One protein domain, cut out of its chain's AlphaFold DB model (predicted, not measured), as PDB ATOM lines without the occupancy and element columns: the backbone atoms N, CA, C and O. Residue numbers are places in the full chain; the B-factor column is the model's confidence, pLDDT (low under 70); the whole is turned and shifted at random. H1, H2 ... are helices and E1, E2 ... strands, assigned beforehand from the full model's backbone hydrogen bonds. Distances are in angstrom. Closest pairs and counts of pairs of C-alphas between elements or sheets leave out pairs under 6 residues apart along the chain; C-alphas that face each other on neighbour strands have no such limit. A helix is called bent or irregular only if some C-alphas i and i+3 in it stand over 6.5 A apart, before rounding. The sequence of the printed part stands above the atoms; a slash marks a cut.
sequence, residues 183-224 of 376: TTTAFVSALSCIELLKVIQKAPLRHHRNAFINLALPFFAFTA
ATOM      1  N   THR A 183     159.927 139.013  89.387       95.62
ATOM      2  CA  THR A 183     159.568 138.614  90.755       95.62
ATOM      3  C   THR A 183     158.251 139.243  91.204       95.62
ATOM      4  O   THR A 183     157.358 138.523  91.651       95.62
ATOM      5  N   THR A 184     158.089 140.559  91.033       95.31
ATOM      6  CA  THR A 184     156.845 141.269  91.363       95.31
ATOM      7  C   THR A 184     155.711 140.828  90.444       95.31
ATOM      8  O   THR A 184     154.618 140.543  90.930       95.31
ATOM      9  N   THR A 185     155.966 140.681  89.138       96.31
ATOM     10  CA  THR A 185     154.951 140.227  88.174       96.31
ATOM     11  C   THR A 185     154.434 138.831  88.519       96.31
ATOM     12  O   THR A 185     153.222 138.632  88.608       96.31
ATOM     13  N   ALA A 186     155.325 137.870  88.780       96.56
ATOM     14  CA  ALA A 186     154.955 136.510  89.164       96.56
ATOM     15  C   ALA A 186     154.168 136.481  90.482       96.56
ATOM     16  O   ALA A 186     153.161 135.780  90.585       96.56
ATOM     17  N   PHE A 187     154.586 137.280  91.468       95.25
ATOM     18  CA  PHE A 187     153.916 137.363  92.761       95.25
ATOM     19  C   PHE A 187     152.495 137.933  92.643       95.25
ATOM     20  O   PHE A 187     151.545 137.319  93.128       95.25
ATOM     21  N   VAL A 188     152.324 139.067  91.952       96.25
ATOM     22  CA  VAL A 188     151.001 139.673  91.715       96.25
ATOM     23  C   VAL A 188     150.110 138.725  90.915       96.25
ATOM     24  O   VAL A 188     148.950 138.540  91.265       96.25
ATOM     25  N   SER A 189     150.658 138.054  89.898       97.44
ATOM     26  CA  SER A 189     149.907 137.099  89.072       97.44
ATOM     27  C   SER A 189     149.388 135.922  89.898       97.44
ATOM     28  O   SER A 189     148.218 135.559  89.788       97.44
ATOM     29  N   ALA A 190     150.221 135.364  90.780       97.25
ATOM     30  CA  ALA A 190     149.819 134.285  91.676       97.25
ATOM     31  C   ALA A 190     148.690 134.714  92.629       97.25
ATOM     32  O   ALA A 190     147.719 133.974  92.803       97.25
ATOM     33  N   LEU A 191     148.771 135.919  93.207       96.94
ATOM     34  CA  LEU A 191     147.702 136.465  94.049       96.94
ATOM     35  C   LEU A 191     146.403 136.687  93.262       96.94
ATOM     36  O   LEU A 191     145.332 136.309  93.737       96.94
ATOM     37  N   SER A 192     146.490 137.207  92.037       97.44
ATOM     38  CA  SER A 192     145.334 137.364  91.149       97.44
ATOM     39  C   SER A 192     144.679 136.021  90.813       97.44
ATOM     40  O   SER A 192     143.454 135.916  90.830       97.44
ATOM     41  N   CYS A 193     145.462 134.961  90.577       98.00
ATOM     42  CA  CYS A 193     144.926 133.612  90.373       98.00
ATOM     43  C   CYS A 193     144.174 133.087  91.608       98.00
ATOM     44  O   CYS A 193     143.150 132.419  91.466       98.00
ATOM     45  N   ILE A 194     144.646 133.401  92.818       97.19
ATOM     46  CA  ILE A 194     143.949 133.037  94.060       97.19
ATOM     47  C   ILE A 194     142.604 133.770  94.161       97.19
ATOM     48  O   ILE A 194     141.597 133.145  94.494       97.19
ATOM     49  N   GLU A 195     142.554 135.069  93.852       97.50
ATOM     50  CA  GLU A 195     141.294 135.827  93.833       97.50
ATOM     51  C   GLU A 195     140.335 135.326  92.743       97.50
ATOM     52  O   GLU A 195     139.134 135.200  92.990       97.50
ATOM     53  N   LEU A 196     140.851 134.927  91.577       97.94
ATOM     54  CA  LEU A 196     140.053 134.337  90.502       97.94
ATOM     55  C   LEU A 196     139.330 133.059  90.952       97.94
ATOM     56  O   LEU A 196     138.145 132.886  90.662       97.94
ATOM     57  N   LEU A 197     139.997 132.180  91.708       97.56
ATOM     58  CA  LEU A 197     139.355 130.981  92.263       97.56
ATOM     59  C   LEU A 197     138.182 131.335  93.187       97.56
ATOM     60  O   LEU A 197     137.147 130.669  93.145       97.56
ATOM     61  N   LYS A 198     138.312 132.401  93.986       97.19
ATOM     62  CA  LYS A 198     137.237 132.881  94.868       97.19
ATOM     63  C   LYS A 198     136.040 133.393  94.067       97.19
ATOM     64  O   LYS A 198     134.906 133.073  94.421       97.19
ATOM     65  N   VAL A 199     136.283 134.110  92.965       96.62
ATOM     66  CA  VAL A 199     135.223 134.567  92.047       96.62
ATOM     67  C   VAL A 199     134.483 133.376  91.433       96.62
ATOM     68  O   VAL A 199     133.255 133.330  91.477       96.62
ATOM     69  N   ILE A 200     135.207 132.369  90.927       97.38
ATOM     70  CA  ILE A 200     134.612 131.156  90.332       97.38
ATOM     71  C   ILE A 200     133.744 130.405  91.351       97.38
ATOM     72  O   ILE A 200     132.658 129.927  91.023       97.38
ATOM     73  N   GLN A 201     134.194 130.334  92.604       97.00
ATOM     74  CA  GLN A 201     133.454 129.703  93.698       97.00
ATOM     75  C   GLN A 201     132.299 130.561  94.239       97.00
ATOM     76  O   GLN A 201     131.596 130.112  95.143       97.00
ATOM     77  N   LYS A 202     132.088 131.776  93.707       96.12
ATOM     78  CA  LYS A 202     131.112 132.756  94.211       96.12
ATOM     79  C   LYS A 202     131.288 133.018  95.711       96.12
ATOM     80  O   LYS A 202     130.317 133.071  96.468       96.12
ATOM     81  N   ALA A 203     132.540 133.126  96.154       96.31
ATOM     82  CA  ALA A 203     132.854 133.404  97.546       96.31
ATOM     83  C   ALA A 203     132.277 134.773  97.969       96.31
ATOM     84  O   ALA A 203     132.245 135.706  97.168       96.31
ATOM     85  N   PRO A 204     131.823 134.932  99.226       95.19
ATOM     86  CA  PRO A 204     131.340 136.219  99.714       95.19
ATOM     87  C   PRO A 204     132.467 137.260  99.770       95.19
ATOM     88  O   PRO A 204     133.623 136.915 100.033       95.19
ATOM     89  N   LEU A 205     132.103 138.542  99.642       93.19
ATOM     90  CA  LEU A 205     133.022 139.694  99.610       93.19
ATOM     91  C   LEU A 205     134.091 139.653 100.713       93.19
ATOM     92  O   LEU A 205     135.271 139.871 100.456       93.19
ATOM     93  N   ARG A 206     133.705 139.263 101.933       93.31
ATOM     94  CA  ARG A 206     134.606 139.152 103.095       93.31
ATOM     95  C   ARG A 206     135.789 138.190 102.914       93.31
ATOM     96  O   ARG A 206     136.704 138.219 103.734       93.31
ATOM     97  N   HIS A 207     135.764 137.299 101.921       95.12
ATOM     98  CA  HIS A 207     136.869 136.386 101.609       95.12
ATOM     99  C   HIS A 207     137.833 136.948 100.557       95.12
ATOM    100  O   HIS A 207     138.960 136.455 100.447       95.12
ATOM    101  N   HIS A 208     137.424 137.975  99.815       97.12
ATOM    102  CA  HIS A 208     138.289 138.663  98.866       97.12
ATOM    103  C   HIS A 208     139.304 139.546  99.587       97.12
ATOM    104  O   HIS A 208     139.069 139.999 100.716       97.12
ATOM    105  N   ARG A 209     140.464 139.751  98.965       97.06
ATOM    106  CA  ARG A 209     141.518 140.621  99.490       97.06
ATOM    107  C   ARG A 209     142.110 141.474  98.378       97.06
ATOM    108  O   ARG A 209     142.548 140.945  97.365       97.06
ATOM    109  N   ASN A 210     142.207 142.773  98.628       97.06
ATOM    110  CA  ASN A 210     143.121 143.646  97.903       97.06
ATOM    111  C   ASN A 210     144.516 143.463  98.501       97.06
ATOM    112  O   ASN A 210     144.654 143.466  99.728       97.06
ATOM    113  N   ALA A 211     145.529 143.291  97.656       96.25
ATOM    114  CA  ALA A 211     146.906 143.069  98.079       96.25
ATOM    115  C   ALA A 211     147.787 144.271  97.726       96.25
ATOM    116  O   ALA A 211     147.861 144.674  96.568       96.25
ATOM    117  N   PHE A 212     148.492 144.800  98.721       95.88
ATOM    118  CA  PHE A 212     149.506 145.837  98.574       95.88
ATOM    119  C   PHE A 212     150.854 145.239  98.949       95.88
ATOM    120  O   PHE A 212     151.011 144.689 100.042       95.88
ATOM    121  N   ILE A 213     151.817 145.309  98.036       95.00
ATOM    122  CA  ILE A 213     153.094 144.616  98.186       95.00
ATOM    123  C   ILE A 213     154.257 145.562  97.915       95.00
ATOM    124  O   ILE A 213     154.209 146.381  97.002       95.00
ATOM    125  N   ASN A 214     155.325 145.413  98.689       94.88
ATOM    126  CA  ASN A 214     156.619 146.011  98.395       94.88
ATOM    127  C   ASN A 214     157.717 145.002  98.751       94.88
ATOM    128  O   ASN A 214     158.084 144.845  99.916       94.88
ATOM    129  N   LEU A 215     158.243 144.322  97.728       93.56
ATOM    130  CA  LEU A 215     159.250 143.268  97.885       93.56
ATOM    131  C   LEU A 215     160.631 143.798  98.302       93.56
ATOM    132  O   LEU A 215     161.458 143.004  98.740       93.56
ATOM    133  N   ALA A 216     160.886 145.108  98.193       93.31
ATOM    134  CA  ALA A 216     162.132 145.702  98.674       93.31
ATOM    135  C   ALA A 216     162.179 145.782 100.213       93.31
ATOM    136  O   ALA A 216     163.248 145.640 100.800       93.31
ATOM    137  N   LEU A 217     161.022 145.975 100.863       93.31
ATOM    138  CA  LEU A 217     160.860 146.023 102.329       93.31
ATOM    139  C   LEU A 217     160.249 144.737 102.922       93.31
ATOM    140  O   LEU A 217     159.832 144.725 104.079       93.31
ATOM    141  N   PRO A 218     160.265 143.629 102.170       89.69
ATOM    142  CA  PRO A 218     159.330 142.497 102.309       89.69
ATOM    143  C   PRO A 218     157.952 142.810 102.929       89.69
ATOM    144  O   PRO A 218     157.478 142.107 103.822       89.69
ATOM    145  N   PHE A 219     157.294 143.872 102.468       95.69
ATOM    146  CA  PHE A 219     156.008 144.320 102.997       95.69
ATOM    147  C   PHE A 219     154.838 143.709 102.224       95.69
ATOM    148  O   PHE A 219     154.796 143.764 100.992       95.69
ATOM    149  N   PHE A 220     153.860 143.186 102.966       95.88
ATOM    150  CA  PHE A 220     152.613 142.642 102.439       95.88
ATOM    151  C   PHE A 220     151.452 143.122 103.307       95.88
ATOM    152  O   PHE A 220     151.412 142.842 104.505       95.88
ATOM    153  N   ALA A 221     150.489 143.806 102.702       96.81
ATOM    154  CA  ALA A 221     149.256 144.208 103.357       96.81
ATOM    155  C   ALA A 221     148.054 143.731 102.553       96.81
ATOM    156  O   ALA A 221     147.982 143.904 101.339       96.81
ATOM    157  N   PHE A 222     147.094 143.141 103.256       96.56
ATOM    158  CA  PHE A 222     145.852 142.666 102.670       96.56
ATOM    159  C   PHE A 222     144.685 143.381 103.329       96.56
ATOM    160  O   PHE A 222     144.556 143.366 104.551       96.56
ATOM    161  N   THR A 223     143.815 143.968 102.519       96.44
ATOM    162  CA  THR A 223     142.594 144.624 102.995       96.44
ATOM    163  C   THR A 223     141.383 143.930 102.398       96.44
ATOM    164  O   THR A 223     141.452 143.370 101.303       96.44
ATOM    165  N   ALA A 224     140.276 143.891 103.136       94.69
ATOM    166  CA  ALA A 224     139.018 143.465 102.544       94.69
ATOM    167  C   ALA A 224     138.542 144.561 101.575       94.69
ATOM    168  O   ALA A 224     138.610 145.737 101.945       94.69
TER     169      ALA A 224
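What this domain is: This is residues 183 to 224 of the 376 residues of the protein "Hypothetical protein" of Asterionellopsis glacialis (UniProt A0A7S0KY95). A two-stranded hairpin, E1 and E2, has one long helix, H1, running alongside it on the E1 side, and the three elements form a thin, flat layer in the order H1, E1, E2. The stretch from residue 201 to 209 swings round at one end to join the helix to the hairpin, and contact between helix and hairpin is slight. The printed part has 42 residues, with one named helix and two named strands in the order H1, E1, E2 along the chain; the sheet, E1 - E2, is antiparallel, and the class is mixed, helices and strands. The whole is only just loose, close to compact, with a radius of gyration of the C-alphas of 11.3 A, and the C-alphas span 34 by 19 by 8 A.

Where its parts are: Start at C-alpha 210, at (143.121, 143.646, 97.903), where E1 begins; it covers residues 210 to 214 and measures 13.7 A from first to last C-alpha. E2 covers residues 219 to 223, measures 13.4 A, and ends at C-alpha 223, at (142.594, 144.624, 102.995). Then go back to C-alpha 183, at (159.568, 138.614, 90.755), where H1 begins; it takes residues 183 to 200 and runs 26.1 A to C-alpha 200.

How they stand to each other: Look first at E1 and E2, which form a hairpin: they are antiparallel neighbours, with 168 degrees between their directions. The C-alphas of Ala 211 and Phe 222 face each other at 4.7 A. You will find N 212 and O 221 within hydrogen-bond range at 2.8 A, and N 219 and O 214 at 2.8 A. Now move outward to H1: its closest C-alpha to E1 is that of Leu 191, 7.8 A from that of Ala 211, and this is the one pair within 8 A. Within 10 A there are 11 pairs of C-alphas between H1 and E1, made by residues 184 to 195 of the helix. H1 and E2 are apart. In H1 every O i to N i+4 pair is within hydrogen-bond range, and H1 is not bent.

The domain as a whole: The outline is flat, and the two C-alphas farthest apart, those of Lys 202 and Ala 216, are 33.9 A from each other. The printed part has no cut from residue 183 to residue 224. The link from H1 to E1, with 9 residues, is short, and the link from E1 to E2, with 4 residues, is tight. In the B-factor column the mean pLDDT of the printed part is 95.9, and no printed residue is under 70.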